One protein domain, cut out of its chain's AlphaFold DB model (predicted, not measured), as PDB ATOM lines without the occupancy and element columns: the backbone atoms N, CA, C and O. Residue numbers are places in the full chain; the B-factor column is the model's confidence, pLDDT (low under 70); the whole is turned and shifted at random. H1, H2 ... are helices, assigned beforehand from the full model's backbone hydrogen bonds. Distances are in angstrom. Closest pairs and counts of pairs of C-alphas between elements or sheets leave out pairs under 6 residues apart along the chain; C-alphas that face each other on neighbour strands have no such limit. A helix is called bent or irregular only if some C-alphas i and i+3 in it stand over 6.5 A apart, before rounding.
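Overview. This is residues 36 to 116 and 136 to 241 of the 281 residues of an uncharacterized protein of Haemonchus placei (UniProt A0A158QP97). This is a long, loose up-and-down bundle, each helix running against the one before it, drawn out along the 52-residue helix H4. H3 packs on H4 near residues 147 to 154, H5 near residues 176 to 186 and H1 between these two places, while H6 folds back from H5 at the side of the bundle and the short H2 sits in the turn from H1 to H3. The printed part has 187 residues with six named helices, H1 to H6 in chain order, and no named strand: the class is all helix. The whole is loose, with a radius of gyration of the C-alphas of 23.3 A, and a rod spanning 87 by 39 by 24 A.

Along the chain. H4, residues 136 to 187, begins at C-alpha 136 (27.852, 101.495, -10.059) and is 76.2 A long. H3, residues 76 to 112, measures 53.4 A. H1, residues 37 to 65, starts at C-alpha 37 (45.370, 131.850, -7.696) and measures 42.8 A; H2, residues 67 to 72, measures 9.1 A. H5, residues 198 to 222, measures 36.3 A. H6, residues 226 to 241, measures 23.5 A and ends at C-alpha 241 (29.919, 169.125, 0.465); it has a kink of 30 degrees near residue 235 and is only just irregular, with C-alphas 235 and 238 6.53 A apart.

Arrangement. H4 touches H1, the closest C-alphas being those of Cys 168 and Pro 54 at 6.4 A, at a steep tilt of 40 degrees, the same way. H4 touches H3 with residues 147 to 154 alone, closest at C-alphas Phe 154 and Ser 96, 7.2 A, at a shallow tilt of 29 degrees, opposite ways. H4 and H5 form a helical hairpin, closest at C-alphas Asp 179 and Leu 205, 6.7 A, with a shallow tilt of 34.9 degrees, only just short of steep. H1 touches H3 with residues 47 to 59 alone, closest at C-alphas Met 51 and Gly 86, 5.5 A, at 21 degrees, opposite ways. H1 touches H5, closest at C-alphas Ser 46 and Ile 222, 7.1 A. H5 and H6, a helical hairpin, only just touch, with 3 pairs of C-alphas within 8 A, closest at Asn 220 and Arg 229, 6.1 A. H2 is close to H1 but not clearly touching, with C-alphas Tyr 70 and Ala 63 6.1 A apart. H3 is apart from H5 and H6. Every O i to N i+4 pair is within hydrogen-bond range in H3, H4 and H5, against 23 of 25 in H1, 1 of 2 in H2 and 8 of 12 in H6.

Size, cuts and confidence. The C-alphas farthest apart, those of Phe 116 and Asn 194, are 88.4 A apart. Residues 117 to 135 are not printed, and C-alphas 116 and 136 are 13.9 A apart across this cut; residues 111 to 116 stand free. Of the links printed whole, H4 to H5 is short and the others are tight. Mean pLDDT of the printed part is 78.4; it is under 70 at residues 36 to 43, 113 to 116, 192 to 196, 224, 228, 235 to 236 and 238 to 241.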
ATOM      1  N   PRO A  36      43.223 129.349 -10.574       55.12
ATOM      2  CA  PRO A  36      42.465 130.363  -9.825       55.12
ATOM      3  C   PRO A  36      43.245 131.045  -8.673       55.12
ATOM      4  O   PRO A  36      42.642 131.401  -7.655       55.12
ATOM      5  N   GLU A  37      44.561 131.264  -8.787       51.81
ATOM      6  CA  GLU A  37      45.370 131.850  -7.696       51.81
ATOM      7  C   GLU A  37      44.952 133.265  -7.290       51.81
ATOM      8  O   GLU A  37      44.768 133.538  -6.103       51.81
ATOM      9  N   ALA A  38      44.722 134.161  -8.255       60.47
ATOM     10  CA  ALA A  38      44.312 135.524  -7.928       60.47
ATOM     11  C   ALA A  38      42.982 135.518  -7.157       60.47
ATOM     12  O   ALA A  38      42.855 136.173  -6.124       60.47
ATOM     13  N   SER A  39      42.001 134.725  -7.600       65.00
ATOM     14  CA  SER A  39      40.709 134.600  -6.918       65.00
ATOM     15  C   SER A  39      40.838 134.044  -5.503       65.00
ATOM     16  O   SER A  39      40.151 134.536  -4.606       65.00
ATOM     17  N   PHE A  40      41.727 133.074  -5.278       65.38
ATOM     18  CA  PHE A  40      41.920 132.499  -3.952       65.38
ATOM     19  C   PHE A  40      42.573 133.499  -2.996       65.38
ATOM     20  O   PHE A  40      42.034 133.753  -1.918       65.38
ATOM     21  N   THR A  41      43.672 134.142  -3.403       68.06
ATOM     22  CA  THR A  41      44.332 135.167  -2.580       68.06
ATOM     23  C   THR A  41      43.399 136.348  -2.317       68.06
ATOM     24  O   THR A  41      43.289 136.804  -1.180       68.06
ATOM     25  N   HIS A  42      42.646 136.809  -3.324       69.62
ATOM     26  CA  HIS A  42      41.649 137.869  -3.144       69.62
ATOM     27  C   HIS A  42      40.518 137.458  -2.194       69.62
ATOM     28  O   HIS A  42      40.095 138.275  -1.366       69.62
ATOM     29  N   SER A  43      40.044 136.212  -2.275       69.88
ATOM     30  CA  SER A  43      39.045 135.673  -1.349       69.88
ATOM     31  C   SER A  43      39.595 135.632   0.074       69.88
ATOM     32  O   SER A  43      38.948 136.127   0.994       69.88
ATOM     33  N   TRP A  44      40.815 135.125   0.260       70.94
ATOM     34  CA  TRP A  44      41.454 135.037   1.569       70.94
ATOM     35  C   TRP A  44      41.677 136.413   2.203       70.94
ATOM     36  O   TRP A  44      41.308 136.636   3.355       70.94
ATOM     37  N   CYS A  45      42.215 137.374   1.445       70.06
ATOM     38  CA  CYS A  45      42.388 138.748   1.917       70.06
ATOM     39  C   CYS A  45      41.046 139.402   2.276       70.06
ATOM     40  O   CYS A  45      40.957 140.114   3.278       70.06
ATOM     41  N   SER A  46      39.991 139.135   1.500       73.00
ATOM     42  CA  SER A  46      38.641 139.628   1.803       73.00
ATOM     43  C   SER A  46      38.110 139.041   3.117       73.00
ATOM     44  O   SER A  46      37.558 139.787   3.928       73.00
ATOM     45  N   CYS A  47      38.345 137.750   3.371       71.38
ATOM     46  CA  CYS A  47      37.991 137.087   4.630       71.38
ATOM     47  C   CYS A  47      38.819 137.597   5.823       71.38
ATOM     48  O   CYS A  47      38.297 137.823   6.911       71.38
ATOM     49  N   ALA A  48      40.118 137.838   5.649       76.25
ATOM     50  CA  ALA A  48      40.939 138.407   6.720       76.25
ATOM     51  C   ALA A  48      40.409 139.788   7.150       76.25
ATOM     52  O   ALA A  48      40.268 140.088   8.337       76.25
ATOM     53  N   ILE A  49      40.027 140.610   6.175       76.12
ATOM     54  CA  ILE A  49      39.477 141.945   6.413       76.12
ATOM     55  C   ILE A  49      38.084 141.895   7.033       76.12
ATOM     56  O   ILE A  49      37.794 142.699   7.923       76.12
ATOM     57  N   SER A  50      37.234 140.956   6.610       72.44
ATOM     58  CA  SER A  50      35.920 140.765   7.229       72.44
ATOM     59  C   SER A  50      36.012 140.414   8.705       72.44
ATOM     60  O   SER A  50      35.093 140.721   9.452       72.44
ATOM     61  N   MET A  51      37.105 139.777   9.128       76.44
ATOM     62  CA  MET A  51      37.344 139.439  10.532       76.44
ATOM     63  C   MET A  51      37.946 140.616  11.305       76.44
ATOM     64  O   MET A  51      37.596 140.847  12.463       76.44
ATOM     65  N   TYR A  52      38.799 141.408  10.655       80.44
ATOM     66  CA  TYR A  52      39.413 142.585  11.263       80.44
ATOM     67  C   TYR A  52      38.406 143.715  11.535       80.44
ATOM     68  O   TYR A  52      38.449 144.359  12.583       80.44
ATOM     69  N   LEU A  53      37.464 143.953  10.619       80.56
ATOM     70  CA  LEU A  53      36.499 145.052  10.735       80.56
ATOM     71  C   LEU A  53      35.641 145.003  12.015       80.56
ATOM     72  O   LEU A  53      35.614 146.005  12.736       80.56
ATOM     73  N   PRO A  54      34.954 143.887  12.336       80.12
ATOM     74  CA  PRO A  54      34.176 143.749  13.564       80.12
ATOM     75  C   PRO A  54      35.018 143.980  14.816       80.12
ATOM     76  O   PRO A  54      34.544 144.628  15.746       80.12
ATOM     77  N   SER A  55      36.274 143.521  14.816       82.56
ATOM     78  CA  SER A  55      37.225 143.747  15.909       82.56
ATOM     79  C   SER A  55      37.386 145.230  16.214       82.56
ATOM     80  O   SER A  55      37.103 145.686  17.322       82.56
ATOM     81  N   VAL A  56      37.741 146.001  15.182       82.25
ATOM     82  CA  VAL A  56      37.949 147.444  15.294       82.25
ATOM     83  C   VAL A  56      36.649 148.145  15.677       82.25
ATOM     84  O   VAL A  56      36.663 149.061  16.492       82.25
ATOM     85  N   ILE A  57      35.510 147.720  15.126       83.88
ATOM     86  CA  ILE A  57      34.198 148.278  15.476       83.88
ATOM     87  C   ILE A  57      33.911 148.098  16.967       83.88
ATOM     88  O   ILE A  57      33.518 149.058  17.633       83.88
ATOM     89  N   ILE A  58      34.107 146.888  17.490       84.88
ATOM     90  CA  ILE A  58      33.855 146.560  18.893       84.88
ATOM     91  C   ILE A  58      34.814 147.348  19.784       84.88
ATOM     92  O   ILE A  58      34.370 148.019  20.717       84.88
ATOM     93  N   GLU A  59      36.104 147.335  19.461       85.19
ATOM     94  CA  GLU A  59      37.130 148.078  20.188       85.19
ATOM     95  C   GLU A  59      36.769 149.568  20.287       85.19
ATOM     96  O   GLU A  59      36.727 150.144  21.377       85.19
ATOM     97  N   ARG A  60      36.401 150.188  19.160       83.25
ATOM     98  CA  ARG A  60      36.045 151.613  19.108       83.25
ATOM     99  C   ARG A  60      34.707 151.904  19.788       83.25
ATOM    100  O   ARG A  60      34.572 152.948  20.427       83.25
ATOM    101  N   CYS A  61      33.743 150.983  19.732       84.38
ATOM    102  CA  CYS A  61      32.508 151.081  20.514       84.38
ATOM    103  C   CYS A  61      32.812 151.185  22.012       84.38
ATOM    104  O   CYS A  61      32.280 152.082  22.676       84.38
ATOM    105  N   PHE A  62      33.677 150.308  22.527       85.12
ATOM    106  CA  PHE A  62      34.068 150.307  23.935       85.12
ATOM    107  C   PHE A  62      34.871 151.552  24.303       85.12
ATOM    108  O   PHE A  62      34.515 152.216  25.279       85.12
ATOM    109  N   ALA A  63      35.858 151.932  23.488       82.38
ATOM    110  CA  ALA A  63      36.633 153.154  23.695       82.38
ATOM    111  C   ALA A  63      35.736 154.405  23.751       82.38
ATOM    112  O   ALA A  63      35.954 155.291  24.571       82.38
ATOM    113  N   SER A  64      34.672 154.463  22.938       81.12
ATOM    114  CA  SER A  64      33.739 155.601  22.929       81.12
ATOM    115  C   SER A  64      32.839 155.695  24.169       81.12
ATOM    116  O   SER A  64      32.400 156.793  24.523       81.12
ATOM    117  N   LYS A  65      32.507 154.555  24.794       84.88
ATOM    118  CA  LYS A  65      31.602 154.490  25.952       84.88
ATOM    119  C   LYS A  65      32.348 154.595  27.280       84.88
ATOM    120  O   LYS A  65      31.826 155.209  28.202       84.88
ATOM    121  N   PHE A  66      33.548 154.028  27.364       85.50
ATOM    122  CA  PHE A  66      34.279 153.845  28.618       85.50
ATOM    123  C   PHE A  66      35.643 154.536  28.593       85.50
ATOM    124  O   PHE A  66      36.645 153.924  28.941       85.50
ATOM    125  N   VAL A  67      35.691 155.805  28.179       82.06
ATOM    126  CA  VAL A  67      36.943 156.577  28.035       82.06
ATOM    127  C   VAL A  67      37.818 156.506  29.291       82.06
ATOM    128  O   VAL A  67      39.003 156.202  29.196       82.06
ATOM    129  N   VAL A  68      37.217 156.730  30.464       82.88
ATOM    130  CA  VAL A  68      37.934 156.779  31.750       82.88
ATOM    131  C   VAL A  68      38.563 155.429  32.102       82.88
ATOM    132  O   VAL A  68      39.679 155.381  32.613       82.88
ATOM    133  N   ASP A  69      37.876 154.328  31.797       84.56
ATOM    134  CA  ASP A  69      38.393 152.984  32.064       84.56
ATOM    135  C   ASP A  69      39.395 152.534  30.998       84.56
ATOM    136  O   ASP A  69      40.260 151.702  31.274       84.56
ATOM    137  N   TYR A  70      39.265 153.059  29.777       81.56
ATOM    138  CA  TYR A  70      40.122 152.701  28.651       81.56
ATOM    139  C   TYR A  70      41.555 153.211  28.836       81.56
ATOM    140  O   TYR A  70      42.492 152.548  28.406       81.56
ATOM    141  N   GLU A  71      41.735 154.356  29.502       79.88
ATOM    142  CA  GLU A  71      43.065 154.907  29.801       79.88
ATOM    143  C   GLU A  71      43.793 154.142  30.913       79.88
ATOM    144  O   GLU A  71      45.020 154.090  30.921       79.88
ATOM    145  N   LYS A  72      43.057 153.532  31.849       88.62
ATOM    146  CA  LYS A  72      43.651 152.915  33.045       88.62
ATOM    147  C   LYS A  72      44.038 151.453  32.859       88.62
ATOM    148  O   LYS A  72      44.951 150.985  33.530       88.62
ATOM    149  N   ILE A  73      43.324 150.712  32.007       88.00
ATOM    150  CA  ILE A  73      43.466 149.253  31.928       88.00
ATOM    151  C   ILE A  73      43.653 148.823  30.466       88.00
ATOM    152  O   ILE A  73      42.700 148.917  29.686       88.00
ATOM    153  N   PRO A  74      44.827 148.281  30.080       77.69
ATOM    154  CA  PRO A  74      45.006 147.696  28.757       77.69
ATOM    155  C   PRO A  74      44.127 146.444  28.623       77.69
ATOM    156  O   PRO A  74      44.354 145.418  29.263       77.69
ATOM    157  N   ARG A  75      43.086 146.511  27.785       74.69
ATOM    158  CA  ARG A  75      42.127 145.409  27.588       74.69
ATOM    159  C   ARG A  75      42.587 144.441  26.499       74.69
ATOM    160  O   ARG A  75      41.952 144.311  25.452       74.69
ATOM    161  N   THR A  76      43.656 143.701  26.779       81.00
ATOM    162  CA  THR A  76      44.156 142.614  25.913       81.00
ATOM    163  C   THR A  76      43.102 141.535  25.634       81.00
ATOM    164  O   THR A  76      43.155 140.875  24.599       81.00
ATOM    165  N   TRP A  77      42.088 141.396  26.499       81.81
ATOM    166  CA  TRP A  77      40.997 140.436  26.319       81.81
ATOM    167  C   TRP A  77      40.081 140.739  25.120       81.81
ATOM    168  O   TRP A  77      39.497 139.818  24.553       81.81
ATOM    169  N   ILE A  78      39.928 142.013  24.726       79.00
ATOM    170  CA  ILE A  78      39.116 142.380  23.548       79.00
ATOM    171  C   ILE A  78      39.822 141.881  22.289       79.00
ATOM    172  O   ILE A  78      39.207 141.258  21.424       79.00
ATOM    173  N   ILE A  79      41.136 142.099  22.251       76.50
ATOM    174  CA  ILE A  79      42.014 141.613  21.198       76.50
ATOM    175  C   ILE A  79      41.920 140.083  21.167       76.50
ATOM    176  O   ILE A  79      41.503 139.535  20.150       76.50
ATOM    177  N   SER A  80      42.184 139.386  22.278       79.44
ATOM    178  CA  SER A  80      42.202 137.914  22.296       79.44
ATOM    179  C   SER A  80      40.883 137.276  21.844       79.44
ATOM    180  O   SER A  80      40.908 136.363  21.020       79.44
ATOM    181  N   LYS A  81      39.722 137.791  22.280       81.31
ATOM    182  CA  LYS A  81      38.411 137.294  21.817       81.31
ATOM    183  C   LYS A  81      38.209 137.493  20.318       81.31
ATOM    184  O   LYS A  81      37.634 136.629  19.657       81.31
ATOM    185  N   SER A  82      38.700 138.603  19.778       76.50
ATOM    186  CA  SER A  82      38.639 138.848  18.343       76.50
ATOM    187  C   SER A  82      39.559 137.930  17.541       76.50
ATOM    188  O   SER A  82      39.180 137.522  16.445       76.50
ATOM    189  N   TRP A  83      40.747 137.602  18.052       77.06
ATOM    190  CA  TRP A  83      41.629 136.632  17.393       77.06
ATOM    191  C   TRP A  83      41.002 135.240  17.389       77.06
ATOM    192  O   TRP A  83      41.037 134.567  16.364       77.06
ATOM    193  N   ILE A  84      40.367 134.837  18.494       79.81
ATOM    194  CA  ILE A  84      39.689 133.538  18.594       79.81
ATOM    195  C   ILE A  84      38.564 133.426  17.556       79.81
ATOM    196  O   ILE A  84      38.507 132.425  16.844       79.81
ATOM    197  N   SER A  85      37.707 134.447  17.403       78.38
ATOM    198  CA  SER A  85      36.655 134.390  16.374       78.38
ATOM    199  C   SER A  85      37.239 134.355  14.960       78.38
ATOM    200  O   SER A  85      36.741 133.615  14.110       78.38
ATOM    201  N   GLY A  86      38.339 135.079  14.726       75.62
ATOM    202  CA  GLY A  86      39.043 135.060  13.451       75.62
ATOM    203  C   GLY A  86      39.621 133.684  13.107       75.62
ATOM    204  O   GLY A  86      39.488 133.203  11.982       75.62
ATOM    205  N   ILE A  87      40.209 133.000  14.089       77.25
ATOM    206  CA  ILE A  87      40.730 131.639  13.917       77.25
ATOM    207  C   ILE A  87      39.591 130.666  13.593       77.25
ATOM    208  O   ILE A  87      39.729 129.874  12.665       77.25
ATOM    209  N   ILE A  88      38.456 130.753  14.293       78.31
ATOM    210  CA  ILE A  88      37.296 129.876  14.055       78.31
ATOM    211  C   ILE A  88      36.750 130.054  12.632       78.31
ATOM    212  O   ILE A  88      36.529 129.067  11.931       78.31
ATOM    213  N   ILE A  89      36.568 131.298  12.180       74.75
ATOM    214  CA  ILE A  89      36.059 131.586  10.830       74.75
ATOM    215  C   ILE A  89      37.062 131.123   9.763       74.75
ATOM    216  O   ILE A  89      36.661 130.516   8.770       74.75
ATOM    217  N   SER A  90      38.360 131.355   9.981       77.12
ATOM    218  CA  SER A  90      39.432 130.892   9.091       77.12
ATOM    219  C   SER A  90      39.466 129.363   8.979       77.12
ATOM    220  O   SER A  90      39.506 128.823   7.872       77.12
ATOM    221  N   LEU A  91      39.359 128.652  10.108       78.38
ATOM    222  CA  LEU A  91      39.273 127.191  10.136       78.38
ATOM    223  C   LEU A  91      38.031 126.686   9.398       78.38
ATOM    224  O   LEU A  91      38.145 125.767   8.591       78.38
ATOM    225  N   GLY A  92      36.869 127.312   9.604       76.62
ATOM    226  CA  GLY A  92      35.645 126.973   8.872       76.62
ATOM    227  C   GLY A  92      35.805 127.126   7.356       76.62
ATOM    228  O   GLY A  92      35.400 126.247   6.594       76.62
ATOM    229  N   TYR A  93      36.475 128.194   6.915       73.50
ATOM    230  CA  TYR A  93      36.788 128.414   5.503       73.50
ATOM    231  C   TYR A  93      37.752 127.363   4.944       73.50
ATOM    232  O   TYR A  93      37.528 126.847   3.849       73.50
ATOM    233  N   MET A  94      38.798 127.012   5.697       75.31
ATOM    234  CA  MET A  94      39.757 125.978   5.302       75.31
ATOM    235  C   MET A  94      39.085 124.612   5.166       75.31
ATOM    236  O   MET A  94      39.286 123.933   4.164       75.31
ATOM    237  N   VAL A  95      38.240 124.228   6.127       77.50
ATOM    238  CA  VAL A  95      37.481 122.970   6.065       77.50
ATOM    239  C   VAL A  95      36.553 122.963   4.849       77.50
ATOM    240  O   VAL A  95      36.524 121.980   4.112       77.50
ATOM    241  N   SER A  96      35.856 124.069   4.579       74.00
ATOM    242  CA  SER A  96      34.996 124.189   3.396       74.00
ATOM    243  C   SER A  96      35.783 124.066   2.084       74.00
ATOM    244  O   SER A  96      35.349 123.354   1.177       74.00
ATOM    245  N   ALA A  97      36.962 124.685   1.998       73.06
ATOM    246  CA  ALA A  97      37.837 124.583   0.833       73.06
ATOM    247  C   ALA A  97      38.378 123.158   0.636       73.06
ATOM    248  O   ALA A  97      38.388 122.665  -0.492       73.06
ATOM    249  N   ILE A  98      38.767 122.475   1.718       77.81
ATOM    250  CA  ILE A  98      39.214 121.075   1.675       77.81
ATOM    251  C   ILE A  98      38.079 120.175   1.178       77.81
ATOM    252  O   ILE A  98      38.309 119.368   0.282       77.81
ATOM    253  N   ILE A  99      36.856 120.342   1.691       76.19
ATOM    254  CA  ILE A  99      35.682 119.577   1.236       76.19
ATOM    255  C   ILE A  99      35.403 119.837  -0.252       76.19
ATOM    256  O   ILE A  99      35.157 118.903  -1.009       76.19
ATOM    257  N   ALA A 100      35.467 121.091  -0.705       73.38
ATOM    258  CA  ALA A 100      35.272 121.411  -2.118       73.38
ATOM    259  C   ALA A 100      36.355 120.771  -3.009       73.38
ATOM    260  O   ALA A 100      36.042 120.236  -4.076       73.38
ATOM    261  N   ALA A 101      37.614 120.783  -2.562       76.62
ATOM    262  CA  ALA A 101      38.738 120.191  -3.281       76.62
ATOM    263  C   ALA A 101      38.647 118.659  -3.350       76.62
ATOM    264  O   ALA A 101      38.849 118.090  -4.424       76.62
ATOM    265  N   THR A 102      38.299 117.982  -2.250       77.12
ATOM    266  CA  THR A 102      38.131 116.517  -2.238       77.12
ATOM    267  C   THR A 102      36.981 116.079  -3.137       77.12
ATOM    268  O   THR A 102      37.108 115.102  -3.874       77.12
ATOM    269  N   VAL A 103      35.883 116.837  -3.150       75.06
ATOM    270  CA  VAL A 103      34.742 116.594  -4.038       75.06
ATOM    271  C   VAL A 103      35.117 116.792  -5.513       75.06
ATOM    272  O   VAL A 103      34.725 115.988  -6.364       75.06
ATOM    273  N   LEU A 104      35.888 117.834  -5.834       76.38
ATOM    274  CA  LEU A 104      36.378 118.072  -7.192       76.38
ATOM    275  C   LEU A 104      37.325 116.955  -7.652       76.38
ATOM    276  O   LEU A 104      37.187 116.459  -8.769       76.38
ATOM    277  N   LEU A 105      38.236 116.520  -6.776       79.06
ATOM    278  CA  LEU A 105      39.152 115.413  -7.048       79.06
ATOM    279  C   LEU A 105      38.389 114.106  -7.298       79.06
ATOM    280  O   LEU A 105      38.686 113.403  -8.261       79.06
ATOM    281  N   GLY A 106      37.357 113.819  -6.499       77.94
ATOM    282  CA  GLY A 106      36.481 112.664  -6.708       77.94
ATOM    283  C   GLY A 106      35.815 112.667  -8.088       77.94
ATOM    284  O   GLY A 106      35.804 111.641  -8.767       77.94
ATOM    285  N   LYS A 107      35.335 113.830  -8.554       74.19
ATOM    286  CA  LYS A 107      34.785 113.983  -9.915       74.19
ATOM    287  C   LYS A 107      35.825 113.740 -11.009       74.19
ATOM    288  O   LYS A 107      35.506 113.097 -12.006       74.19
ATOM    289  N   LEU A 108      37.049 114.244 -10.840       77.44
ATOM    290  CA  LEU A 108      38.122 114.046 -11.819       77.44
ATOM    291  C   LEU A 108      38.525 112.574 -11.927       77.44
ATOM    292  O   LEU A 108      38.655 112.065 -13.038       77.44
ATOM    293  N   LEU A 109      38.645 111.878 -10.793       79.00
ATOM    294  CA  LEU A 109      38.967 110.450 -10.770       79.00
ATOM    295  C   LEU A 109      37.872 109.616 -11.456       79.00
ATOM    296  O   LEU A 109      38.183 108.785 -12.313       79.00
ATOM    297  N   LEU A 110      36.596 109.897 -11.165       77.19
ATOM    298  CA  LEU A 110      35.457 109.244 -11.827       77.19
ATOM    299  C   LEU A 110      35.462 109.475 -13.346       77.19
ATOM    300  O   LEU A 110      35.296 108.520 -14.101       77.19
ATOM    301  N   ASN A 111      35.720 110.706 -13.800       79.12
ATOM    302  CA  ASN A 111      35.788 111.019 -15.232       79.12
ATOM    303  C   ASN A 111      36.989 110.369 -15.934       79.12
ATOM    304  O   ASN A 111      36.870 109.969 -17.087       79.12
ATOM    305  N   SER A 112      38.134 110.247 -15.257       78.31
ATOM    306  CA  SER A 112      39.319 109.591 -15.829       78.31
ATOM    307  C   SER A 112      39.178 108.069 -15.960       78.31
ATOM    308  O   SER A 112      39.933 107.449 -16.702       78.31
ATOM    309  N   SER A 113      38.202 107.456 -15.278       68.00
ATOM    310  CA  SER A 113      38.070 105.993 -15.197       68.00
ATOM    311  C   SER A 113      37.357 105.335 -16.392       68.00
ATOM    312  O   SER A 113      37.082 104.138 -16.340       68.00
ATOM    313  N   ILE A 114      37.025 106.062 -17.468       57.25
ATOM    314  CA  ILE A 114      36.300 105.496 -18.622       57.25
ATOM    315  C   ILE A 114      36.920 106.046 -19.919       57.25
ATOM    316  O   ILE A 114      36.788 107.233 -20.207       57.25
ATOM    317  N   PRO A 115      37.628 105.189 -20.682       52.09
ATOM    318  CA  PRO A 115      36.932 104.271 -21.576       52.09
ATOM    319  C   PRO A 115      37.425 102.829 -21.419       52.09
ATOM    320  O   PRO A 115      38.316 102.378 -22.129       52.09
ATOM    321  N   PHE A 116      36.766 102.055 -20.553       51.53
ATOM    322  CA  PHE A 116      36.778 100.589 -20.652       51.53
ATOM    323  C   PHE A 116      35.761 100.150 -21.720       51.53
ATOM    324  O   PHE A 116      34.807  99.421 -21.462       51.53
ATOM    325  N   SER A 136      27.539 100.214  -9.406       80.44
ATOM    326  CA  SER A 136      27.852 101.495 -10.059       80.44
ATOM    327  C   SER A 136      26.747 102.546  -9.859       80.44
ATOM    328  O   SER A 136      27.045 103.698  -9.533       80.44
ATOM    329  N   VAL A 137      25.474 102.149  -9.971       83.75
ATOM    330  CA  VAL A 137      24.330 103.059  -9.777       83.75
ATOM    331  C   VAL A 137      24.239 103.544  -8.328       83.75
ATOM    332  O   VAL A 137      24.065 104.743  -8.102       83.75
ATOM    333  N   ILE A 138      24.410 102.650  -7.347       84.12
ATOM    334  CA  ILE A 138      24.371 103.012  -5.919       84.12
ATOM    335  C   ILE A 138      25.484 104.012  -5.583       84.12
ATOM    336  O   ILE A 138      25.233 105.022  -4.923       84.12
ATOM    337  N   VAL A 139      26.699 103.772  -6.084       80.44
ATOM    338  CA  VAL A 139      27.842 104.673  -5.884       80.44
ATOM    339  C   VAL A 139      27.555 106.053  -6.488       80.44
ATOM    340  O   VAL A 139      27.716 107.063  -5.802       80.44
ATOM    341  N   HIS A 140      27.039 106.119  -7.719       78.12
ATOM    342  CA  HIS A 140      26.663 107.390  -8.350       78.12
ATOM    343  C   HIS A 140      25.581 108.158  -7.571       78.12
ATOM    344  O   HIS A 140      25.690 109.377  -7.418       78.12
ATOM    345  N   MET A 141      24.556 107.471  -7.055       79.56
ATOM    346  CA  MET A 141      23.500 108.103  -6.252       79.56
ATOM    347  C   MET A 141      24.041 108.672  -4.935       79.56
ATOM    348  O   MET A 141      23.689 109.794  -4.562       79.56
ATOM    349  N   PHE A 142      24.932 107.942  -4.257       77.19
ATOM    350  CA  PHE A 142      25.550 108.403  -3.014       77.19
ATOM    351  C   PHE A 142      26.395 109.665  -3.241       77.19
ATOM    352  O   PHE A 142      26.208 110.670  -2.553       77.19
ATOM    353  N   PHE A 143      27.251 109.660  -4.269       75.75
ATOM    354  CA  PHE A 143      28.074 110.822  -4.613       75.75
ATOM    355  C   PHE A 143      27.241 112.052  -4.994       75.75
ATOM    356  O   PHE A 143      27.560 113.161  -4.560       75.75
ATOM    357  N   ASN A 144      26.156 111.876  -5.754       77.75
ATOM    358  CA  ASN A 144      25.279 112.987  -6.128       77.75
ATOM    359  C   ASN A 144      24.593 113.616  -4.906       77.75
ATOM    360  O   ASN A 144      24.573 114.844  -4.787       77.75
ATOM    361  N   ASN A 145      24.100 112.806  -3.967       76.38
ATOM    362  CA  ASN A 145      23.467 113.318  -2.749       76.38
ATOM    363  C   ASN A 145      24.460 114.068  -1.849       76.38
ATOM    364  O   ASN A 145      24.148 115.160  -1.362       76.38
ATOM    365  N   SER A 146      25.678 113.544  -1.674       75.62
ATOM    366  CA  SER A 146      26.734 114.248  -0.936       75.62
ATOM    367  C   SER A 146      27.133 115.563  -1.612       75.62
ATOM    368  O   SER A 146      27.355 116.560  -0.922       75.62
ATOM    369  N   PHE A 147      27.171 115.603  -2.949       74.06
ATOM    370  CA  PHE A 147      27.498 116.814  -3.704       74.06
ATOM    371  C   PHE A 147      26.451 117.912  -3.506       74.06
ATOM    372  O   PHE A 147      26.804 119.055  -3.215       74.06
ATOM    373  N   ILE A 148      25.166 117.565  -3.628       79.12
ATOM    374  CA  ILE A 148      24.062 118.517  -3.449       79.12
ATOM    375  C   ILE A 148      24.081 119.068  -2.020       79.12
ATOM    376  O   ILE A 148      24.028 120.283  -1.831       79.12
ATOM    377  N   SER A 149      24.243 118.196  -1.020       79.12
ATOM    378  CA  SER A 149      24.326 118.611   0.384       79.12
ATOM    379  C   SER A 149      25.524 119.533   0.654       79.12
ATOM    380  O   SER A 149      25.375 120.594   1.268       79.12
ATOM    381  N   GLY A 150      26.713 119.189   0.148       74.31
ATOM    382  CA  GLY A 150      27.908 120.025   0.283       74.31
ATOM    383  C   GLY A 150      27.748 121.395  -0.381       74.31
ATOM    384  O   GLY A 150      28.094 122.418   0.213       74.31
ATOM    385  N   TYR A 151      27.154 121.430  -1.578       75.75
ATOM    386  CA  TYR A 151      26.886 122.668  -2.306       75.75
ATOM    387  C   TYR A 151      25.897 123.576  -1.564       75.75
ATOM    388  O   TYR A 151      26.160 124.770  -1.425       75.75
ATOM    389  N   TYR A 152      24.804 123.030  -1.024       77.00
ATOM    390  CA  TYR A 152      23.841 123.813  -0.241       77.00
ATOM    391  C   TYR A 152      24.482 124.442   0.998       77.00
ATOM    392  O   TYR A 152      24.315 125.640   1.227       77.00
ATOM    393  N   ASN A 153      25.264 123.674   1.762       77.38
ATOM    394  CA  ASN A 153      25.975 124.200   2.931       77.38
ATOM    395  C   ASN A 153      26.954 125.319   2.549       77.38
ATOM    396  O   ASN A 153      27.028 126.339   3.235       77.38
ATOM    397  N   PHE A 154      27.660 125.163   1.427       75.12
ATOM    398  CA  PHE A 154      28.550 126.196   0.904       75.12
ATOM    399  C   PHE A 154      27.790 127.474   0.524       75.12
ATOM    400  O   PHE A 154      28.172 128.563   0.948       75.12
ATOM    401  N   VAL A 155      26.687 127.355  -0.223       78.44
ATOM    402  CA  VAL A 155      25.867 128.510  -0.621       78.44
ATOM    403  C   VAL A 155      25.303 129.227   0.605       78.44
ATOM    404  O   VAL A 155      25.394 130.452   0.684       78.44
ATOM    405  N   VAL A 156      24.780 128.491   1.589       80.81
ATOM    406  CA  VAL A 156      24.262 129.068   2.840       80.81
ATOM    407  C   VAL A 156      25.361 129.807   3.605       80.81
ATOM    408  O   VAL A 156      25.125 130.925   4.067       80.81
ATOM    409  N   LEU A 157      26.571 129.245   3.694       77.00
ATOM    410  CA  LEU A 157      27.716 129.897   4.337       77.00
ATOM    411  C   LEU A 157      28.090 131.198   3.618       77.00
ATOM    412  O   LEU A 157      28.239 132.235   4.267       77.00
ATOM    413  N   VAL A 158      28.186 131.171   2.287       77.06
ATOM    414  CA  VAL A 158      28.512 132.354   1.474       77.06
ATOM    415  C   VAL A 158      27.448 133.441   1.629       77.06
ATOM    416  O   VAL A 158      27.785 134.602   1.866       77.06
ATOM    417  N   VAL A 159      26.162 133.087   1.548       80.75
ATOM    418  CA  VAL A 159      25.054 134.038   1.739       80.75
ATOM    419  C   VAL A 159      25.071 134.609   3.158       80.75
ATOM    420  O   VAL A 159      24.996 135.829   3.325       80.75
ATOM    421  N   GLY A 160      25.238 133.763   4.176       82.69
ATOM    422  CA  GLY A 160      25.333 134.186   5.574       82.69
ATOM    423  C   GLY A 160      26.494 135.150   5.813       82.69
ATOM    424  O   GLY A 160      26.320 136.185   6.457       82.69
ATOM    425  N   PHE A 161      27.656 134.874   5.222       79.06
ATOM    426  CA  PHE A 161      28.822 135.751   5.279       79.06
ATOM    427  C   PHE A 161      28.569 137.105   4.599       79.06
ATOM    428  O   PHE A 161      28.905 138.151   5.157       79.06
ATOM    429  N   CYS A 162      27.917 137.116   3.432       77.56
ATOM    430  CA  CYS A 162      27.530 138.349   2.740       77.56
ATOM    431  C   CYS A 162      26.565 139.206   3.576       77.56
ATOM    432  O   CYS A 162      26.745 140.426   3.680       77.56
ATOM    433  N   VAL A 163      25.564 138.585   4.209       83.94
ATOM    434  CA  VAL A 163      24.617 139.274   5.103       83.94
ATOM    435  C   VAL A 163      25.341 139.824   6.332       83.94
ATOM    436  O   VAL A 163      25.196 141.006   6.646       83.94
ATOM    437  N   PHE A 164      26.178 139.012   6.982       82.69
ATOM    438  CA  PHE A 164      26.981 139.428   8.132       82.69
ATOM    439  C   PHE A 164      27.864 140.633   7.797       82.69
ATOM    440  O   PHE A 164      27.835 141.643   8.501       82.69
ATOM    441  N   MET A 165      28.582 140.577   6.674       79.50
ATOM    442  CA  MET A 165      29.414 141.684   6.216       79.50
ATOM    443  C   MET A 165      28.606 142.948   5.963       79.50
ATOM    444  O   MET A 165      29.018 144.034   6.373       79.50
ATOM    445  N   THR A 166      27.431 142.816   5.355       80.94
ATOM    446  CA  THR A 166      26.527 143.950   5.141       80.94
ATOM    447  C   THR A 166      26.131 144.588   6.474       80.94
ATOM    448  O   THR A 166      26.251 145.806   6.623       80.94
ATOM    449  N   ILE A 167      25.757 143.787   7.475       84.81
ATOM    450  CA  ILE A 167      25.418 144.267   8.826       84.81
ATOM    451  C   ILE A 167      26.615 144.969   9.479       84.81
ATOM    452  O   ILE A 167      26.470 146.088   9.977       84.81
ATOM    453  N   CYS A 168      27.809 144.370   9.445       83.81
ATOM    454  CA  CYS A 168      29.021 144.982   9.996       83.81
ATOM    455  C   CYS A 168      29.319 146.337   9.351       83.81
ATOM    456  O   CYS A 168      29.687 147.287  10.040       83.81
ATOM    457  N   CYS A 169      29.105 146.453   8.044       82.00
ATOM    458  CA  CYS A 169      29.313 147.701   7.324       82.00
ATOM    459  C   CYS A 169      28.259 148.751   7.688       82.00
ATOM    460  O   CYS A 169      28.612 149.909   7.902       82.00
ATOM    461  N   LEU A 170      26.989 148.369   7.848       85.12
ATOM    462  CA  LEU A 170      25.943 149.273   8.339       85.12
ATOM    463  C   LEU A 170      26.241 149.779   9.757       85.12
ATOM    464  O   LEU A 170      26.139 150.981  10.009       85.12
ATOM    465  N   LEU A 171      26.679 148.897  10.660       86.38
ATOM    466  CA  LEU A 171      27.096 149.269  12.016       86.38
ATOM    467  C   LEU A 171      28.285 150.228  11.995       86.38
ATOM    468  O   LEU A 171      28.278 151.246  12.688       86.38
ATOM    469  N   TYR A 172      29.275 149.946  11.154       86.06
ATOM    470  CA  TYR A 172      30.427 150.813  10.952       86.06
ATOM    471  C   TYR A 172      30.010 152.225  10.517       86.06
ATOM    472  O   TYR A 172      30.483 153.224  11.062       86.06
ATOM    473  N   ILE A 173      29.083 152.322   9.561       85.62
ATOM    474  CA  ILE A 173      28.550 153.597   9.061       85.62
ATOM    475  C   ILE A 173      27.772 154.328  10.147       85.62
ATOM    476  O   ILE A 173      27.931 155.540  10.307       85.62
ATOM    477  N   ALA A 174      26.929 153.610  10.889       87.94
ATOM    478  CA  ALA A 174      26.153 154.178  11.981       87.94
ATOM    479  C   ALA A 174      27.076 154.778  13.051       87.94
ATOM    480  O   ALA A 174      26.856 155.911  13.481       87.94
ATOM    481  N   LEU A 175      28.153 154.074  13.410       88.00
ATOM    482  CA  LEU A 175      29.162 154.560  14.354       88.00
ATOM    483  C   LEU A 175      29.912 155.774  13.818       88.00
ATOM    484  O   LEU A 175      30.006 156.782  14.518       88.00
ATOM    485  N   TYR A 176      30.354 155.726  12.558       88.31
ATOM    486  CA  TYR A 176      30.988 156.870  11.900       88.31
ATOM    487  C   TYR A 176      30.091 158.117  11.960       88.31
ATOM    488  O   TYR A 176      30.532 159.201  12.352       88.31
ATOM    489  N   ARG A 177      28.810 157.970  11.592       89.56
ATOM    490  CA  ARG A 177      27.835 159.072  11.592       89.56
ATOM    491  C   ARG A 177      27.573 159.592  12.999       89.56
ATOM    492  O   ARG A 177      27.541 160.810  13.180       89.56
ATOM    493  N   ARG A 178      27.420 158.697  13.977       90.25
ATOM    494  CA  ARG A 178      27.200 159.051  15.383       90.25
ATOM    495  C   ARG A 178      28.362 159.872  15.934       90.25
ATOM    496  O   ARG A 178      28.140 160.949  16.484       90.25
ATOM    497  N   ASP A 179      29.589 159.402  15.742       90.62
ATOM    498  CA  ASP A 179      30.778 160.061  16.287       90.62
ATOM    499  C   ASP A 179      31.063 161.387  15.557       90.62
ATOM    500  O   ASP A 179      31.418 162.385  16.187       90.62
ATOM    501  N   SER A 180      30.799 161.459  14.247       89.62
ATOM    502  CA  SER A 180      30.871 162.717  13.492       89.62
ATOM    503  C   SER A 180      29.809 163.736  13.926       89.62
ATOM    504  O   SER A 180      30.118 164.925  14.022       89.62
ATOM    505  N   ALA A 181      28.570 163.307  14.197       90.75
ATOM    506  CA  ALA A 181      27.518 164.182  14.720       90.75
ATOM    507  C   ALA A 181      27.899 164.731  16.100       90.75
ATOM    508  O   ALA A 181      27.928 165.947  16.278       90.75
ATOM    509  N   ARG A 182      28.347 163.856  17.007       90.12
ATOM    510  CA  ARG A 182      28.793 164.239  18.350       90.12
ATOM    511  C   ARG A 182      29.940 165.253  18.319       90.12
ATOM    512  O   ARG A 182      29.926 166.217  19.081       90.12
ATOM    513  N   LEU A 183      30.899 165.095  17.400       91.12
ATOM    514  CA  LEU A 183      31.982 166.068  17.216       91.12
ATOM    515  C   LEU A 183      31.471 167.429  16.704       91.12
ATOM    516  O   LEU A 183      31.987 168.472  17.110       91.12
ATOM    517  N   ARG A 184      30.459 167.445  15.823       91.06
ATOM    518  CA  ARG A 184      29.831 168.695  15.353       91.06
ATOM    519  C   ARG A 184      29.102 169.415  16.484       91.06
ATOM    520  O   ARG A 184      29.259 170.628  16.597       91.06
ATOM    521  N   ASP A 185      28.386 168.686  17.331       91.38
ATOM    522  CA  ASP A 185      27.651 169.265  18.461       91.38
ATOM    523  C   ASP A 185      28.604 169.854  19.512       91.38
ATOM    524  O   ASP A 185      28.377 170.963  20.003       91.38
ATOM    525  N   MET A 186      29.735 169.180  19.771       89.31
ATOM    526  CA  MET A 186      30.821 169.715  20.607       89.31
ATOM    527  C   MET A 186      31.432 170.991  20.010       89.31
ATOM    528  O   MET A 186      31.657 171.964  20.724       89.31
ATOM    529  N   ASN A 187      31.679 171.022  18.694       89.62
ATOM    530  CA  ASN A 187      32.256 172.193  18.024       89.62
ATOM    531  C   ASN A 187      31.305 173.400  17.988       89.62
ATOM    532  O   ASN A 187      31.776 174.533  17.938       89.62
ATOM    533  N   ARG A 188      29.986 173.169  18.000       91.00
ATOM    534  CA  ARG A 188      28.969 174.230  18.060       91.00
ATOM    535  C   ARG A 188      28.762 174.790  19.470       91.00
ATOM    536  O   ARG A 188      28.052 175.775  19.613       91.00
ATOM    537  N   GLY A 189      29.353 174.172  20.495       90.06
ATOM    538  CA  GLY A 189      29.145 174.562  21.892       90.06
ATOM    539  C   GLY A 189      27.747 174.232  22.426       90.06
ATOM    540  O   GLY A 189      27.370 174.756  23.467       90.06
ATOM    541  N   VAL A 190      26.984 173.373  21.731       87.06
ATOM    542  CA  VAL A 190      25.632 172.951  22.150       87.06
ATOM    543  C   VAL A 190      25.706 172.051  23.385       87.06
ATOM    544  O   VAL A 190      24.839 172.094  24.251       87.06
ATOM    545  N   ILE A 191      26.767 171.249  23.492       82.00
ATOM    546  CA  ILE A 191      27.021 170.422  24.671       82.00
ATOM    547  C   ILE A 191      27.653 171.318  25.742       82.00
ATOM    548  O   ILE A 191      28.793 171.763  25.596       82.00
ATOM    549  N   ALA A 192      26.886 171.602  26.796       66.25
ATOM    550  CA  ALA A 192      27.287 172.464  27.902       66.25
ATOM    551  C   ALA A 192      28.633 172.030  28.518       66.25
ATOM    552  O   ALA A 192      28.896 170.843  28.712       66.25
ATOM    553  N   LYS A 193      29.471 173.019  28.863       62.75
ATOM    554  CA  LYS A 193      30.851 172.895  29.382       62.75
ATOM    555  C   LYS A 193      31.021 172.105  30.695       62.75
ATOM    556  O   LYS A 193      32.140 172.007  31.180       62.75
ATOM    557  N   ASN A 194      29.968 171.517  31.261       62.75
ATOM    558  CA  ASN A 194      30.029 170.828  32.556       62.75
ATOM    559  C   ASN A 194      30.746 169.468  32.532       62.75
ATOM    560  O   ASN A 194      30.841 168.808  33.562       62.75
ATOM    561  N   VAL A 195      31.283 169.035  31.389       68.12
ATOM    562  CA  VAL A 195      32.127 167.839  31.326       68.12
ATOM    563  C   VAL A 195      33.589 168.265  31.456       68.12
ATOM    564  O   VAL A 195      34.181 168.774  30.510       68.12
ATOM    565  N   ILE A 196      34.188 168.011  32.622       69.25
ATOM    566  CA  ILE A 196      35.585 168.342  32.985       69.25
ATOM    567  C   ILE A 196      36.618 167.827  31.950       69.25
ATOM    568  O   ILE A 196      37.716 168.363  31.829       69.25
ATOM    569  N   TYR A 197      36.245 166.852  31.116       74.81
ATOM    570  CA  TYR A 197      37.105 166.207  30.117       74.81
ATOM    571  C   TYR A 197      36.749 166.547  28.656       74.81
ATOM    572  O   TYR A 197      36.901 165.718  27.753       74.81
ATOM    573  N   THR A 198      36.267 167.763  28.369       78.12
ATOM    574  CA  THR A 198      35.912 168.165  26.988       78.12
ATOM    575  C   THR A 198      37.085 168.134  26.004       78.12
ATOM    576  O   THR A 198      36.877 167.905  24.813       78.12
ATOM    577  N   LEU A 199      38.321 168.368  26.461       84.19
ATOM    578  CA  LEU A 199      39.477 168.421  25.562       84.19
ATOM    579  C   LEU A 199      39.929 167.017  25.132       84.19
ATOM    580  O   LEU A 199      40.055 166.758  23.934       84.19
ATOM    581  N   SER A 200      40.128 166.104  26.088       84.19
ATOM    582  CA  SER A 200      40.590 164.735  25.814       84.19
ATOM    583  C   SER A 200      39.586 163.968  24.954       84.19
ATOM    584  O   SER A 200      39.964 163.375  23.944       84.19
ATOM    585  N   THR A 201      38.293 164.078  25.265       84.81
ATOM    586  CA  THR A 201      37.221 163.452  24.473       84.81
ATOM    587  C   THR A 201      37.186 163.958  23.031       84.81
ATOM    588  O   THR A 201      36.988 163.167  22.107       84.81
ATOM    589  N   ARG A 202      37.447 165.251  22.795       88.56
ATOM    590  CA  ARG A 202      37.523 165.823  21.441       88.56
ATOM    591  C   ARG A 202      38.720 165.289  20.656       88.56
ATOM    592  O   ARG A 202      38.569 164.974  19.471       88.56
ATOM    593  N   PHE A 203      39.888 165.175  21.291       89.12
ATOM    594  CA  PHE A 203      41.073 164.586  20.660       89.12
ATOM    595  C   PHE A 203      40.851 163.110  20.322       89.12
ATOM    596  O   PHE A 203      41.080 162.713  19.180       89.12
ATOM    597  N   GLN A 204      40.301 162.330  21.254       86.19
ATOM    598  CA  GLN A 204      39.986 160.917  21.033       86.19
ATOM    599  C   GLN A 204      38.952 160.713  19.918       86.19
ATOM    600  O   GLN A 204      39.164 159.875  19.044       86.19
ATOM    601  N   LEU A 205      37.866 161.499  19.876       88.38
ATOM    602  CA  LEU A 205      36.887 161.422  18.778       88.38
ATOM    603  C   LEU A 205      37.514 161.772  17.425       88.38
ATOM    604  O   LEU A 205      37.209 161.133  16.417       88.38
ATOM    605  N   THR A 206      38.379 162.786  17.392       90.50
ATOM    606  CA  THR A 206      39.057 163.209  16.159       90.50
ATOM    607  C   THR A 206      39.984 162.112  15.647       90.50
ATOM    608  O   THR A 206      39.986 161.822  14.449       90.50
ATOM    609  N   GLU A 207      40.734 161.475  16.542       88.69
ATOM    610  CA  GLU A 207      41.632 160.381  16.186       88.69
ATOM    611  C   GLU A 207      40.857 159.126  15.768       88.69
ATOM    612  O   GLU A 207      41.151 158.539  14.729       88.69
ATOM    613  N   ASN A 208      39.780 158.784  16.482       87.94
ATOM    614  CA  ASN A 208      38.872 157.707  16.084       87.94
ATOM    615  C   ASN A 208      38.332 157.933  14.667       87.94
ATOM    616  O   ASN A 208      38.389 157.021  13.846       87.94
ATOM    617  N   LEU A 209      37.878 159.148  14.337       89.88
ATOM    618  CA  LEU A 209      37.410 159.491  12.990       89.88
ATOM    619  C   LEU A 209      38.515 159.397  11.929       89.88
ATOM    620  O   LEU A 209      38.226 158.996  10.797       89.88
ATOM    621  N   ARG A 210      39.766 159.743  12.261       90.56
ATOM    622  CA  ARG A 210      40.911 159.579  11.349       90.56
ATOM    623  C   ARG A 210      41.189 158.111  11.066       90.56
ATOM    624  O   ARG A 210      41.249 157.743   9.893       90.56
ATOM    625  N   VAL A 211      41.286 157.281  12.103       87.19
ATOM    626  CA  VAL A 211      41.503 155.833  11.960       87.19
ATOM    627  C   VAL A 211      40.365 155.198  11.168       87.19
ATOM    628  O   VAL A 211      40.607 154.421  10.247       87.19
ATOM    629  N   LEU A 212      39.120 155.585  11.456       86.56
ATOM    630  CA  LEU A 212      37.947 155.114  10.726       86.56
ATOM    631  C   LEU A 212      38.053 155.501   9.240       86.56
ATOM    632  O   LEU A 212      37.928 154.660   8.358       86.56
ATOM    633  N   LYS A 213      38.422 156.744   8.925       87.12
ATOM    634  CA  LYS A 213      38.622 157.173   7.532       87.12
ATOM    635  C   LYS A 213      39.727 156.385   6.815       87.12
ATOM    636  O   LYS A 213      39.531 155.998   5.664       87.12
ATOM    637  N   VAL A 214      40.860 156.143   7.475       87.56
ATOM    638  CA  VAL A 214      41.963 155.341   6.914       87.56
ATOM    639  C   VAL A 214      41.500 153.908   6.653       87.56
ATOM    640  O   VAL A 214      41.706 153.396   5.553       87.56
ATOM    641  N   ASN A 215      40.786 153.306   7.604       84.62
ATOM    642  CA  ASN A 215      40.231 151.965   7.457       84.62
ATOM    643  C   ASN A 215      39.230 151.879   6.301       84.62
ATOM    644  O   ASN A 215      39.309 150.931   5.529       84.62
ATOM    645  N   VAL A 216      38.355 152.873   6.100       84.19
ATOM    646  CA  VAL A 216      37.456 152.915   4.926       84.19
ATOM    647  C   VAL A 216      38.239 152.946   3.615       84.19
ATOM    648  O   VAL A 216      37.883 152.251   2.664       84.19
ATOM    649  N   VAL A 217      39.303 153.751   3.538       84.69
ATOM    650  CA  VAL A 217      40.133 153.844   2.325       84.69
ATOM    651  C   VAL A 217      40.850 152.523   2.055       84.69
ATOM    652  O   VAL A 217      40.884 152.079   0.906       84.69
ATOM    653  N   LEU A 218      41.374 151.877   3.098       83.00
ATOM    654  CA  LEU A 218      41.995 150.558   3.002       83.00
ATOM    655  C   LEU A 218      40.978 149.511   2.519       83.00
ATOM    656  O   LEU A 218      41.238 148.787   1.560       83.00
ATOM    657  N   LEU A 219      39.777 149.515   3.100       79.56
ATOM    658  CA  LEU A 219      38.672 148.633   2.729       79.56
ATOM    659  C   LEU A 219      38.272 148.793   1.257       79.56
ATOM    660  O   LEU A 219      38.074 147.810   0.551       79.56
ATOM    661  N   ASN A 220      38.208 150.035   0.776       82.44
ATOM    662  CA  ASN A 220      37.865 150.365  -0.608       82.44
ATOM    663  C   ASN A 220      38.929 149.909  -1.628       82.44
ATOM    664  O   ASN A 220      38.632 149.689  -2.809       82.44
ATOM    665  N   ARG A 221      40.190 149.804  -1.196       82.19
ATOM    666  CA  ARG A 221      41.272 149.292  -2.045       82.19
ATOM    667  C   ARG A 221      41.265 147.775  -2.127       82.19
ATOM    668  O   ARG A 221      41.545 147.251  -3.198       82.19
ATOM    669  N   ILE A 222      40.956 147.099  -1.023       75.88
ATOM    670  CA  ILE A 222      41.101 145.644  -0.950       75.88
ATOM    671  C   ILE A 222      39.808 144.921  -1.336       75.88
ATOM    672  O   ILE A 222      39.877 143.829  -1.885       75.88
ATOM    673  N   CYS A 223      38.632 145.517  -1.109       73.56
ATOM    674  CA  CYS A 223      37.368 144.878  -1.451       73.56
ATOM    675  C   CYS A 223      37.144 144.889  -2.980       73.56
ATOM    676  O   CYS A 223      36.984 145.966  -3.566       73.56
ATOM    677  N   PRO A 224      37.082 143.718  -3.642       68.38
ATOM    678  CA  PRO A 224      36.880 143.637  -5.090       68.38
ATOM    679  C   PRO A 224      35.419 143.893  -5.501       68.38
ATOM    680  O   PRO A 224      35.132 144.145  -6.673       68.38
ATOM    681  N   TYR A 225      34.477 143.854  -4.552       73.00
ATOM    682  CA  TYR A 225      33.054 144.018  -4.835       73.00
ATOM    683  C   TYR A 225      32.722 145.460  -5.237       73.00
ATOM    684  O   TYR A 225      32.645 146.368  -4.406       73.00
ATOM    685  N   ARG A 226      32.442 145.666  -6.531       75.00
ATOM    686  CA  ARG A 226      32.016 146.968  -7.081       75.00
ATOM    687  C   ARG A 226      30.793 147.542  -6.359       75.00
ATOM    688  O   ARG A 226      30.767 148.736  -6.088       75.00
ATOM    689  N   GLY A 227      29.819 146.697  -6.001       71.88
ATOM    690  CA  GLY A 227      28.630 147.111  -5.241       71.88
ATOM    691  C   GLY A 227      28.987 147.748  -3.896       71.88
ATOM    692  O   GLY A 227      28.494 148.818  -3.545       71.88
ATOM    693  N   PHE A 228      29.941 147.145  -3.192       69.50
ATOM    694  CA  PHE A 228      30.421 147.644  -1.911       69.50
ATOM    695  C   PHE A 228      31.147 148.992  -2.040       69.50
ATOM    696  O   PHE A 228      30.992 149.890  -1.210       69.50
ATOM    697  N   ARG A 229      31.862 149.170  -3.153       77.69
ATOM    698  CA  ARG A 229      32.484 150.435  -3.552       77.69
ATOM    699  C   ARG A 229      31.478 151.579  -3.656       77.69
ATOM    700  O   ARG A 229      31.743 152.657  -3.131       77.69
ATOM    701  N   TYR A 230      30.323 151.344  -4.281       77.56
ATOM    702  CA  TYR A 230      29.273 152.361  -4.391       77.56
ATOM    703  C   TYR A 230      28.699 152.732  -3.027       77.56
ATOM    704  O   TYR A 230      28.580 153.920  -2.736       77.56
ATOM    705  N   CYS A 231      28.444 151.751  -2.156       70.69
ATOM    706  CA  CYS A 231      28.014 152.028  -0.786       70.69
ATOM    707  C   CYS A 231      29.024 152.926  -0.057       70.69
ATOM    708  O   CYS A 231      28.632 153.978   0.450       70.69
ATOM    709  N   ILE A 232      30.321 152.576  -0.078       74.50
ATOM    710  CA  ILE A 232      31.410 153.383   0.510       74.50
ATOM    711  C   ILE A 232      31.430 154.810  -0.051       74.50
ATOM    712  O   ILE A 232      31.523 155.778   0.710       74.50
ATOM    713  N   LEU A 233      31.338 154.955  -1.373       78.19
ATOM    714  CA  LEU A 233      31.359 156.259  -2.031       78.19
ATOM    715  C   LEU A 233      30.153 157.115  -1.628       78.19
ATOM    716  O   LEU A 233      30.342 158.286  -1.299       78.19
ATOM    717  N   CYS A 234      28.955 156.533  -1.547       72.12
ATOM    718  CA  CYS A 234      27.755 157.221  -1.065       72.12
ATOM    719  C   CYS A 234      27.896 157.721   0.383       72.12
ATOM    720  O   CYS A 234      27.302 158.736   0.739       72.12
ATOM    721  N   ILE A 235      28.702 157.060   1.222       67.81
ATOM    722  CA  ILE A 235      28.973 157.493   2.606       67.81
ATOM    723  C   ILE A 235      30.009 158.620   2.654       67.81
ATOM    724  O   ILE A 235      29.871 159.548   3.452       67.81
ATOM    725  N   LEU A 236      31.037 158.561   1.804       67.81
ATOM    726  CA  LEU A 236      32.066 159.603   1.709       67.81
ATOM    727  C   LEU A 236      31.536 160.890   1.056       67.81
ATOM    728  O   LEU A 236      32.009 161.983   1.374       67.81
ATOM    729  N   HIS A 237      30.551 160.771   0.164       71.38
ATOM    730  CA  HIS A 237      30.006 161.886  -0.606       71.38
ATOM    731  C   HIS A 237      29.418 163.038   0.240       71.38
ATOM    732  O   HIS A 237      29.837 164.177   0.024       71.38
ATOM    733  N   PRO A 238      28.533 162.817   1.241       59.91
ATOM    734  CA  PRO A 238      27.943 163.911   2.025       59.91
ATOM    735  C   PRO A 238      28.969 164.732   2.824       59.91
ATOM    736  O   PRO A 238      28.691 165.860   3.232       59.91
ATOM    737  N   TRP A 239      30.177 164.203   3.034       55.31
ATOM    738  CA  TRP A 239      31.246 164.926   3.719       55.31
ATOM    739  C   TRP A 239      32.019 165.878   2.799       55.31
ATOM    740  O   TRP A 239      32.564 166.873   3.280       55.31
ATOM    741  N   ARG A 240      32.045 165.625   1.482       55.38
ATOM    742  CA  ARG A 240      32.735 166.498   0.519       55.38
ATOM    743  C   ARG A 240      32.037 167.849   0.357       55.38
ATOM    744  O   ARG A 240      32.706 168.841   0.101       55.38
ATOM    745  N   THR A 241      30.721 167.895   0.558       51.78
ATOM    746  CA  THR A 241      29.919 169.125   0.465       51.78
ATOM    747  C   THR A 241      29.768 169.853   1.803       51.78
ATOM    748  O   THR A 241      29.465 171.041   1.818       51.78
TER     749      THR A 241